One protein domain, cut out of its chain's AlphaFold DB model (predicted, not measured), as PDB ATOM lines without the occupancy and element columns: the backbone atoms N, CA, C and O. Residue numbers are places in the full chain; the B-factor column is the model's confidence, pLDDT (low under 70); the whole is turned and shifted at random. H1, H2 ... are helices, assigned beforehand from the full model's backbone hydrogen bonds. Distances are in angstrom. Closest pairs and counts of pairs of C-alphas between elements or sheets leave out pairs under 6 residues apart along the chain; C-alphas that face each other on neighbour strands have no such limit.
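This is residues 7 to 92 of the 156 residues of an uncharacterized protein of Glutamicibacter soli (UniProt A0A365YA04). What is the shape? Long helix H2 makes the length, with residues 7 to 12 of H1 sticking out near its start; H5 crosses its other half, and H4 packs on H5's start. What builds it? The printed part has 86 residues, 71 of them in five named helices, H1 to H5 in chain order, with no named strand; its class is all helix, and it is only just extended, close to loose, with a radius of gyration of the C-alphas of 18.4 A and spans of 54 by 35 by 18 A.

Where is H2? Residues 18 to 47 run 44.1 A from C-alpha 18 at (132.894, 186.051, 100.828). And the others? H5, residues 72 to 91, runs 28.3 A to (152.462, 142.231, 117.742); H4 is 58 to 67, H1 7 to 13, H3 49 to 52.

What does hub H5 touch? Its residues 74 to 82 touch H2's 34 to 45 at a steep tilt of 55 degrees, the same way; the closest C-alphas, Thr 38 and Ala 74, are 4.3 A apart. Its residues 72 to 76 touch H4, closest C-alphas Ala 65 and Ala 72, 5.5 A. It only just touches H3, with 3 pairs of C-alphas within 8 A, closest Leu 52 and Thr 83, 6.3 A. Are the backbones paired? Every O i to N i+4 pair is within hydrogen-bond range in H1, H2 and H4, and 12 of 16 in H5; H3 is too short.

Any cut? The printed part has no cut, and its four links between helices are tight. Where is pLDDT under 70? Residues 7 to 16, 51, 54 and 84 to 92.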
ATOM      1  N   SER A   7     150.083 189.647  94.555       61.56
ATOM      2  CA  SER A   7     149.172 189.742  93.413       61.56
ATOM      3  C   SER A   7     148.576 188.393  92.982       61.56
ATOM      4  O   SER A   7     147.425 188.356  92.552       61.56
ATOM      5  N   GLN A   8     149.294 187.280  93.149       61.09
ATOM      6  CA  GLN A   8     148.759 185.933  92.904       61.09
ATOM      7  C   GLN A   8     147.772 185.503  93.995       61.09
ATOM      8  O   GLN A   8     146.773 184.861  93.681       61.09
ATOM      9  N   LEU A   9     148.009 185.899  95.250       58.91
ATOM     10  CA  LEU A   9     147.077 185.675  96.364       58.91
ATOM     11  C   LEU A   9     145.774 186.466  96.184       58.91
ATOM     12  O   LEU A   9     144.694 185.924  96.388       58.91
ATOM     13  N   VAL A  10     145.852 187.724  95.737       64.81
ATOM     14  CA  VAL A  10     144.663 188.557  95.475       64.81
ATOM     15  C   VAL A  10     143.833 188.010  94.305       64.81
ATOM     16  O   VAL A  10     142.610 187.958  94.398       64.81
ATOM     17  N   ALA A  11     144.479 187.538  93.233       60.94
ATOM     18  CA  ALA A  11     143.797 186.944  92.078       60.94
ATOM     19  C   ALA A  11     143.194 185.552  92.351       60.94
ATOM     20  O   ALA A  11     142.286 185.125  91.641       60.94
ATOM     21  N   SER A  12     143.699 184.831  93.355       59.53
ATOM     22  CA  SER A  12     143.119 183.555  93.796       59.53
ATOM     23  C   SER A  12     142.020 183.760  94.840       59.53
ATOM     24  O   SER A  12     141.033 183.033  94.818       59.53
ATOM     25  N   LEU A  13     142.117 184.789  95.687       57.66
ATOM     26  CA  LEU A  13     141.053 185.185  96.615       57.66
ATOM     27  C   LEU A  13     139.813 185.742  95.902       57.66
ATOM     28  O   LEU A  13     138.707 185.516  96.378       57.66
ATOM     29  N   SER A  14     139.962 186.393  94.742       60.72
ATOM     30  CA  SER A  14     138.824 186.901  93.956       60.72
ATOM     31  C   SER A  14     137.955 185.812  93.312       60.72
ATOM     32  O   SER A  14     136.876 186.116  92.807       60.72
ATOM     33  N   GLN A  15     138.407 184.552  93.316       66.44
ATOM     34  CA  GLN A  15     137.638 183.401  92.826       66.44
ATOM     35  C   GLN A  15     136.662 182.852  93.875       66.44
ATOM     36  O   GLN A  15     135.746 182.108  93.526       66.44
ATOM     37  N   TYR A  16     136.845 183.215  95.146       62.56
ATOM     38  CA  TYR A  16     136.003 182.765  96.243       62.56
ATOM     39  C   TYR A  16     135.039 183.877  96.641       62.56
ATOM     40  O   TYR A  16     135.429 185.014  96.883       62.56
ATOM     41  N   THR A  17     133.759 183.540  96.732       74.50
ATOM     42  CA  THR A  17     132.764 184.433  97.331       74.50
ATOM     43  C   THR A  17     133.073 184.622  98.818       74.50
ATOM     44  O   THR A  17     133.567 183.698  99.469       74.50
ATOM     45  N   ASP A  18     132.709 185.770  99.392       72.69
ATOM     46  CA  ASP A  18     132.894 186.051 100.828       72.69
ATOM     47  C   ASP A  18     132.341 184.928 101.727       72.69
ATOM     48  O   ASP A  18     132.907 184.609 102.770       72.69
ATOM     49  N   SER A  19     131.276 184.250 101.280       70.25
ATOM     50  CA  SER A  19     130.694 183.091 101.966       70.25
ATOM     51  C   SER A  19     131.598 181.848 101.988       70.25
ATOM     52  O   SER A  19     131.604 181.107 102.971       70.25
ATOM     53  N   GLN A  20     132.386 181.612 100.935       76.94
ATOM     54  CA  GLN A  20     133.354 180.513 100.872       76.94
ATOM     55  C   GLN A  20     134.576 180.819 101.734       76.94
ATOM     56  O   GLN A  20     135.057 179.937 102.440       76.94
ATOM     57  N   ILE A  21     135.024 182.078 101.740       77.56
ATOM     58  CA  ILE A  21     136.119 182.532 102.602       77.56
ATOM     59  C   ILE A  21     135.709 182.416 104.075       77.56
ATOM     60  O   ILE A  21     136.454 181.856 104.873       77.56
ATOM     61  N   ALA A  22     134.503 182.864 104.437       74.19
ATOM     62  CA  ALA A  22     133.991 182.755 105.802       74.19
ATOM     63  C   ALA A  22     133.878 181.295 106.274       74.19
ATOM     64  O   ALA A  22     134.279 180.985 107.395       74.19
ATOM     65  N   ARG A  23     133.393 180.384 105.417       71.81
ATOM     66  CA  ARG A  23     133.334 178.943 105.727       71.81
ATOM     67  C   ARG A  23     134.715 178.331 105.914       71.81
ATOM     68  O   ARG A  23     134.906 177.558 106.842       71.81
ATOM     69  N   GLU A  24     135.672 178.685 105.066       76.75
ATOM     70  CA  GLU A  24     137.037 178.166 105.173       76.75
ATOM     71  C   GLU A  24     137.757 178.699 106.420       76.75
ATOM     72  O   GLU A  24     138.489 177.960 107.076       76.75
ATOM     73  N   LEU A  25     137.526 179.960 106.793       81.50
ATOM     74  CA  LEU A  25     138.049 180.523 108.039       81.50
ATOM     75  C   LEU A  25     137.433 179.853 109.271       81.50
ATOM     76  O   LEU A  25     138.169 179.543 110.206       81.50
ATOM     77  N   LEU A  26     136.122 179.591 109.255       79.06
ATOM     78  CA  LEU A  26     135.439 178.860 110.324       79.06
ATOM     79  C   LEU A  26     135.995 177.436 110.455       79.06
ATOM     80  O   LEU A  26     136.409 177.045 111.540       79.06
ATOM     81  N   ARG A  27     136.119 176.714 109.335       81.06
ATOM     82  CA  ARG A  27     136.683 175.358 109.284       81.06
ATOM     83  C   ARG A  27     138.083 175.301 109.899       81.06
ATOM     84  O   ARG A  27     138.376 174.422 110.697       81.06
ATOM     85  N   ARG A  28     138.950 176.265 109.574       76.88
ATOM     86  CA  ARG A  28     140.308 176.347 110.143       76.88
ATOM     87  C   ARG A  28     140.320 176.699 111.627       76.88
ATOM     88  O   ARG A  28     141.243 176.299 112.332       76.88
ATOM     89  N   ALA A  29     139.361 177.498 112.087       75.81
ATOM     90  CA  ALA A  29     139.223 177.814 113.504       75.81
ATOM     91  C   ALA A  29     138.791 176.566 114.291       75.81
ATOM     92  O   ALA A  29     139.440 176.231 115.278       75.81
ATOM     93  N   GLU A  30     137.793 175.837 113.788       77.38
ATOM     94  CA  GLU A  30     137.331 174.561 114.350       77.38
ATOM     95  C   GLU A  30     138.449 173.506 114.363       77.38
ATOM     96  O   GLU A  30     138.636 172.818 115.360       77.38
ATOM     97  N   GLU A  31     139.252 173.412 113.297       76.88
ATOM     98  CA  GLU A  31     140.415 172.514 113.255       76.88
ATOM     99  C   GLU A  31     141.442 172.842 114.341       76.88
ATOM    100  O   GLU A  31     141.958 171.938 114.993       76.88
ATOM    101  N   ARG A  32     141.746 174.126 114.562       75.50
ATOM    102  CA  ARG A  32     142.692 174.537 115.613       75.50
ATOM    103  C   ARG A  32     142.158 174.225 117.001       75.50
ATOM    104  O   ARG A  32     142.897 173.679 117.814       75.50
ATOM    105  N   GLU A  33     140.887 174.520 117.247       77.25
ATOM    106  CA  GLU A  33     140.231 174.201 118.514       77.25
ATOM    107  C   GLU A  33     140.216 172.687 118.763       77.25
ATOM    108  O   GLU A  33     140.539 172.235 119.862       77.25
ATOM    109  N   HIS A  34     139.941 171.887 117.729       76.19
ATOM    110  CA  HIS A  34     140.003 170.432 117.819       76.19
ATOM    111  C   HIS A  34     141.426 169.941 118.114       76.19
ATOM    112  O   HIS A  34     141.594 169.052 118.943       76.19
ATOM    113  N   LEU A  35     142.456 170.497 117.474       78.00
ATOM    114  CA  LEU A  35     143.853 170.123 117.732       78.00
ATOM    115  C   LEU A  35     144.279 170.457 119.167       78.00
ATOM    116  O   LEU A  35     144.906 169.631 119.830       78.00
ATOM    117  N   GLU A  36     143.908 171.635 119.670       82.00
ATOM    118  CA  GLU A  36     144.166 172.032 121.059       82.00
ATOM    119  C   GLU A  36     143.425 171.130 122.055       82.00
ATOM    120  O   GLU A  36     143.990 170.726 123.076       82.00
ATOM    121  N   ALA A  37     142.174 170.772 121.756       78.25
ATOM    122  CA  ALA A  37     141.398 169.837 122.559       78.25
ATOM    123  C   ALA A  37     142.006 168.425 122.551       78.25
ATOM    124  O   ALA A  37     142.061 167.785 123.603       78.25
ATOM    125  N   THR A  38     142.502 167.947 121.404       80.56
ATOM    126  CA  THR A  38     143.178 166.647 121.298       80.56
ATOM    127  C   THR A  38     144.469 166.642 122.110       80.56
ATOM    128  O   THR A  38     144.695 165.707 122.870       80.56
ATOM    129  N   ALA A  39     145.282 167.701 122.038       82.88
ATOM    130  CA  ALA A  39     146.512 167.802 122.824       82.88
ATOM    131  C   ALA A  39     146.240 167.715 124.339       82.88
ATOM    132  O   ALA A  39     146.901 166.955 125.046       82.88
ATOM    133  N   LYS A  40     145.207 168.415 124.828       83.25
ATOM    134  CA  LYS A  40     144.771 168.317 126.234       83.25
ATOM    135  C   LYS A  40     144.258 166.923 126.589       83.25
ATOM    136  O   LYS A  40     144.547 166.415 127.668       83.25
ATOM    137  N   ALA A  41     143.509 166.291 125.687       82.88
ATOM    138  CA  ALA A  41     143.032 164.929 125.885       82.88
ATOM    139  C   ALA A  41     144.191 163.922 125.996       82.88
ATOM    140  O   ALA A  41     144.130 163.023 126.834       82.88
ATOM    141  N   VAL A  42     145.260 164.090 125.208       83.56
ATOM    142  CA  VAL A  42     146.476 163.261 125.290       83.56
ATOM    143  C   VAL A  42     147.144 163.397 126.657       83.56
ATOM    144  O   VAL A  42     147.527 162.384 127.243       83.56
ATOM    145  N   GLU A  43     147.273 164.614 127.192       86.06
ATOM    146  CA  GLU A  43     147.848 164.834 128.528       86.06
ATOM    147  C   GLU A  43     147.029 164.131 129.619       86.06
ATOM    148  O   GLU A  43     147.583 163.362 130.403       86.06
ATOM    149  N   ILE A  44     145.702 164.288 129.606       83.31
ATOM    150  CA  ILE A  44     144.804 163.654 130.587       83.31
ATOM    151  C   ILE A  44     144.848 162.122 130.487       83.31
ATOM    152  O   ILE A  44     144.900 161.426 131.501       83.31
ATOM    153  N   LEU A  45     144.848 161.567 129.273       82.31
ATOM    154  CA  LEU A  45     144.914 160.115 129.078       82.31
ATOM    155  C   LEU A  45     146.271 159.525 129.487       82.31
ATOM    156  O   LEU A  45     146.326 158.363 129.887       82.31
ATOM    157  N   ARG A  46     147.357 160.307 129.446       80.81
ATOM    158  CA  ARG A  46     148.659 159.894 130.000       80.81
ATOM    159  C   ARG A  46     148.647 159.825 131.524       80.81
ATOM    160  O   ARG A  46     149.310 158.955 132.086       80.81
ATOM    161  N   GLU A  47     147.897 160.700 132.189       82.50
ATOM    162  CA  GLU A  47     147.725 160.668 133.647       82.50
ATOM    163  C   GLU A  47     146.851 159.492 134.114       82.50
ATOM    164  O   GLU A  47     146.969 159.049 135.258       82.50
ATOM    165  N   ILE A  48     146.015 158.938 133.226       80.88
ATOM    166  CA  ILE A  48     145.098 157.827 133.519       80.88
ATOM    167  C   ILE A  48     145.449 156.617 132.631       80.88
ATOM    168  O   ILE A  48     144.726 156.298 131.683       80.88
ATOM    169  N   PRO A  49     146.526 155.869 132.939       72.62
ATOM    170  CA  PRO A  49     146.975 154.746 132.111       72.62
ATOM    171  C   PRO A  49     145.955 153.597 132.040       72.62
ATOM    172  O   PRO A  49     145.962 152.812 131.092       72.62
ATOM    173  N   GLU A  50     145.032 153.503 133.002       76.25
ATOM    174  CA  GLU A  50     143.922 152.542 132.973       76.25
ATOM    175  C   GLU A  50     142.955 152.792 131.804       76.25
ATOM    176  O   GLU A  50     142.367 151.839 131.273       76.25
ATOM    177  N   ALA A  51     142.842 154.050 131.355       69.06
ATOM    178  CA  ALA A  51     142.014 154.454 130.222       69.06
ATOM    179  C   ALA A  51     142.545 153.947 128.874       69.06
ATOM    180  O   ALA A  51     141.784 153.822 127.917       69.06
ATOM    181  N   LEU A  52     143.826 153.577 128.816       70.44
ATOM    182  CA  LEU A  52     144.475 152.993 127.639       70.44
ATOM    183  C   LEU A  52     144.298 151.468 127.562       70.44
ATOM    184  O   LEU A  52     144.802 150.821 126.645       70.44
ATOM    185  N   SER A  53     143.596 150.861 128.525       71.62
ATOM    186  CA  SER A  53     143.354 149.421 128.510       71.62
ATOM    187  C   SER A  53     142.274 149.027 127.484       71.62
ATOM    188  O   SER A  53     141.279 149.734 127.335       71.62
ATOM    189  N   PRO A  54     142.364 147.836 126.854       66.94
ATOM    190  CA  PRO A  54     141.343 147.349 125.911       66.94
ATOM    191  C   PRO A  54     139.963 147.122 126.545       66.94
ATOM    192  O   PRO A  54     138.970 146.919 125.855       66.94
ATOM    193  N   LYS A  55     139.900 147.098 127.882       71.94
ATOM    194  CA  LYS A  55     138.659 146.953 128.655       71.94
ATOM    195  C   LYS A  55     137.957 148.296 128.873       71.94
ATOM    196  O   LYS A  55     136.865 148.328 129.450       71.94
ATOM    197  N   TRP A  56     138.584 149.400 128.473       71.69
ATOM    198  CA  TRP A  56     137.995 150.721 128.572       71.69
ATOM    199  C   TRP A  56     136.989 150.921 127.446       71.69
ATOM    200  O   TRP A  56     137.313 150.826 126.267       71.69
ATOM    201  N   THR A  57     135.729 151.141 127.810       76.19
ATOM    202  CA  THR A  57     134.652 151.270 126.832       76.19
ATOM    203  C   THR A  57     134.555 152.700 126.309       76.19
ATOM    204  O   THR A  57     134.819 153.659 127.035       76.19
ATOM    205  N   VAL A  58     134.065 152.833 125.074       76.62
ATOM    206  CA  VAL A  58     133.685 154.101 124.418       76.62
ATOM    207  C   VAL A  58     132.901 155.013 125.375       76.62
ATOM    208  O   VAL A  58     133.226 156.184 125.526       76.62
ATOM    209  N   ASN A  59     131.938 154.460 126.124       81.44
ATOM    210  CA  ASN A  59     131.134 155.216 127.094       81.44
ATOM    211  C   ASN A  59     131.958 155.835 128.234       81.44
ATOM    212  O   ASN A  59     131.671 156.950 128.664       81.44
ATOM    213  N   LYS A  60     132.982 155.135 128.739       80.06
ATOM    214  CA  LYS A  60     133.862 155.679 129.785       80.06
ATOM    215  C   LYS A  60     134.729 156.812 129.244       80.06
ATOM    216  O   LYS A  60     134.986 157.771 129.961       80.06
ATOM    217  N   LEU A  61     135.135 156.708 127.983       80.12
ATOM    218  CA  LEU A  61     135.886 157.733 127.265       80.12
ATOM    219  C   LEU A  61     135.042 158.998 127.046       80.12
ATOM    220  O   LEU A  61     135.495 160.097 127.352       80.12
ATOM    221  N   CYS A  62     133.776 158.839 126.651       81.31
ATOM    222  CA  CYS A  62     132.818 159.945 126.567       81.31
ATOM    223  C   CYS A  62     132.576 160.613 127.929       81.31
ATOM    224  O   CYS A  62     132.567 161.836 128.020       81.31
ATOM    225  N   ASN A  63     132.414 159.829 129.000       84.12
ATOM    226  CA  ASN A  63     132.230 160.376 130.348       84.12
ATOM    227  C   ASN A  63     133.461 161.157 130.826       84.12
ATOM    228  O   ASN A  63     133.313 162.186 131.480       84.12
ATOM    229  N   LEU A  64     134.661 160.691 130.477       82.88
ATOM    230  CA  LEU A  64     135.911 161.392 130.755       82.88
ATOM    231  C   LEU A  64     135.991 162.703 129.963       82.88
ATOM    232  O   LEU A  64     136.279 163.746 130.539       82.88
ATOM    233  N   ALA A  65     135.635 162.690 128.679       84.12
ATOM    234  CA  ALA A  65     135.564 163.907 127.875       84.12
ATOM    235  C   ALA A  65     134.611 164.947 128.501       84.12
ATOM    236  O   ALA A  65     134.993 166.101 128.684       84.12
ATOM    237  N   ILE A  66     133.421 164.523 128.939       86.31
ATOM    238  CA  ILE A  66     132.445 165.390 129.622       86.31
ATOM    239  C   ILE A  66     133.012 165.942 130.938       86.31
ATOM    240  O   ILE A  66     132.875 167.134 131.206       86.31
ATOM    241  N   ALA A  67     133.668 165.104 131.746       85.38
ATOM    242  CA  ALA A  67     134.241 165.510 133.032       85.38
ATOM    243  C   ALA A  67     135.343 166.574 132.890       85.38
ATOM    244  O   ALA A  67     135.502 167.413 133.775       85.38
ATOM    245  N   HIS A  68     136.069 166.559 131.771       81.31
ATOM    246  CA  HIS A  68     137.162 167.490 131.485       81.31
ATOM    247  C   HIS A  68     136.780 168.615 130.506       81.31
ATOM    248  O   HIS A  68     137.641 169.402 130.117       81.31
ATOM    249  N   GLY A  69     135.502 168.722 130.121       82.62
ATOM    250  CA  GLY A  69     135.019 169.761 129.204       82.62
ATOM    251  C   GLY A  69     135.584 169.644 127.785       82.62
ATOM    252  O   GLY A  69     135.732 170.653 127.099       82.62
ATOM    253  N   LEU A  70     135.930 168.431 127.357       83.75
ATOM    254  CA  LEU A  70     136.508 168.150 126.049       83.75
ATOM    255  C   LEU A  70     135.450 167.596 125.087       83.75
ATOM    256  O   LEU A  70     134.570 166.832 125.500       83.75
ATOM    257  N   PRO A  71     135.543 167.914 123.786       83.50
ATOM    258  CA  PRO A  71     134.740 167.247 122.777       83.50
ATOM    259  C   PRO A  71     135.109 165.760 122.706       83.50
ATOM    260  O   PRO A  71     136.281 165.385 122.745       83.50
ATOM    261  N   ALA A  72     134.096 164.899 122.568       78.50
ATOM    262  CA  ALA A  72     134.294 163.450 122.532       78.50
ATOM    263  C   ALA A  72     135.244 163.019 121.398       78.50
ATOM    264  O   ALA A  72     136.066 162.131 121.600       78.50
ATOM    265  N   SER A  73     135.187 163.684 120.238       80.19
ATOM    266  CA  SER A  73     136.067 163.411 119.093       80.19
ATOM    267  C   SER A  73     137.551 163.613 119.416       80.19
ATOM    268  O   SER A  73     138.376 162.800 119.011       80.19
ATOM    269  N   ALA A  74     137.891 164.639 120.200       79.38
ATOM    270  CA  ALA A  74     139.263 164.892 120.635       79.38
ATOM    271  C   ALA A  74     139.761 163.819 121.612       79.38
ATOM    272  O   ALA A  74     140.905 163.377 121.518       79.38
ATOM    273  N   ALA A  75     138.890 163.355 122.512       81.44
ATOM    274  CA  ALA A  75     139.216 162.282 123.447       81.44
ATOM    275  C   ALA A  75     139.438 160.936 122.736       81.44
ATOM    276  O   ALA A  75     140.369 160.211 123.082       81.44
ATOM    277  N   PHE A  76     138.639 160.623 121.706       80.56
ATOM    278  CA  PHE A  76     138.860 159.441 120.867       80.56
ATOM    279  C   PHE A  76     140.160 159.524 120.071       80.56
ATOM    280  O   PHE A  76     140.942 158.579 120.119       80.56
ATOM    281  N   ALA A  77     140.424 160.652 119.408       80.00
ATOM    282  CA  ALA A  77     141.652 160.840 118.638       80.00
ATOM    283  C   ALA A  77     142.909 160.657 119.509       80.00
ATOM    284  O   ALA A  77     143.844 159.961 119.122       80.00
ATOM    285  N   ALA A  78     142.899 161.212 120.725       82.00
ATOM    286  CA  ALA A  78     143.992 161.060 121.680       82.00
ATOM    287  C   ALA A  78     144.176 159.611 122.166       82.00
ATOM    288  O   ALA A  78     145.301 159.147 122.356       82.00
ATOM    289  N   TRP A  79     143.080 158.877 122.372       83.06
ATOM    290  CA  TRP A  79     143.138 157.468 122.759       83.06
ATOM    291  C   TRP A  79     143.676 156.586 121.631       83.06
ATOM    292  O   TRP A  79     144.510 155.717 121.889       83.06
ATOM    293  N   GLU A  80     143.248 156.818 120.389       79.81
ATOM    294  CA  GLU A  80     143.773 156.108 119.220       79.81
ATOM    295  C   GLU A  80     145.276 156.347 119.061       79.81
ATOM    296  O   GLU A  80     146.023 155.386 118.915       79.81
ATOM    297  N   GLU A  81     145.751 157.589 119.191       79.44
ATOM    298  CA  GLU A  81     147.182 157.912 119.102       79.44
ATOM    299  C   GLU A  81     148.023 157.139 120.139       79.44
ATOM    300  O   GLU A  81     149.064 156.546 119.825       79.44
ATOM    301  N   LEU A  82     147.549 157.092 121.387       77.56
ATOM    302  CA  LEU A  82     148.256 156.440 122.491       77.56
ATOM    303  C   LEU A  82     148.172 154.906 122.432       77.56
ATOM    304  O   LEU A  82     149.118 154.213 122.822       77.56
ATOM    305  N   THR A  83     147.067 154.353 121.933       71.75
ATOM    306  CA  THR A  83     146.890 152.898 121.813       71.75
ATOM    307  C   THR A  83     147.530 152.328 120.547       71.75
ATOM    308  O   THR A  83     148.152 151.265 120.634       71.75
ATOM    309  N   ALA A  84     147.502 153.051 119.422       64.19
ATOM    310  CA  ALA A  84     148.133 152.656 118.158       64.19
ATOM    311  C   ALA A  84     149.660 152.512 118.287       64.19
ATOM    312  O   ALA A  84     150.243 151.532 117.821       64.19
ATOM    313  N   SER A  85     150.299 153.424 119.028       50.38
ATOM    314  CA  SER A  85     151.740 153.376 119.332       50.38
ATOM    315  C   SER A  85     152.153 152.128 120.130       50.38
ATOM    316  O   SER A  85     153.316 151.731 120.136       50.38
ATOM    317  N   THR A  86     151.201 151.496 120.821       44.44
ATOM    318  CA  THR A  86     151.444 150.321 121.668       44.44
ATOM    319  C   THR A  86     151.182 149.006 120.921       44.44
ATOM    320  O   THR A  86     151.739 147.967 121.294       44.44
ATOM    321  N   SER A  87     150.367 149.024 119.861       41.38
ATOM    322  CA  SER A  87     150.042 147.839 119.055       41.38
ATOM    323  C   SER A  87     151.164 147.420 118.102       41.38
ATOM    324  O   SER A  87     151.443 146.227 118.022       41.38
ATOM    325  N   ASP A  88     151.881 148.349 117.465       41.97
ATOM    326  CA  ASP A  88     152.898 147.978 116.461       41.97
ATOM    327  C   ASP A  88     154.132 147.278 117.060       41.97
ATOM    328  O   ASP A  88     154.714 146.385 116.445       41.97
ATOM    329  N   ALA A  89     154.510 147.605 118.300       38.94
ATOM    330  CA  ALA A  89     155.686 147.011 118.946       38.94
ATOM    331  C   ALA A  89     155.406 145.680 119.670       38.94
ATOM    332  O   ALA A  89     156.334 144.921 119.948       38.94
ATOM    333  N   ARG A  90     154.146 145.385 120.018       42.22
ATOM    334  CA  ARG A  90     153.787 144.157 120.757       42.22
ATOM    335  C   ARG A  90     153.398 142.993 119.863       42.22
ATOM    336  O   ARG A  90     153.490 141.849 120.304       42.22
ATOM    337  N   ILE A  91     152.961 143.269 118.640       47.81
ATOM    338  CA  ILE A  91     152.462 142.231 117.742       47.81
ATOM    339  C   ILE A  91     153.626 141.477 117.071       47.81
ATOM    340  O   ILE A  91     153.525 140.270 116.876       47.81
ATOM    341  N   SER A  92     154.769 142.125 116.824       46.50
ATOM    342  CA  SER A  92     155.897 141.548 116.070       46.50
ATOM    343  C   SER A  92     156.638 140.384 116.748       46.50
ATOM    344  O   SER A  92     157.297 139.620 116.054       46.50
TER     345      SER A  92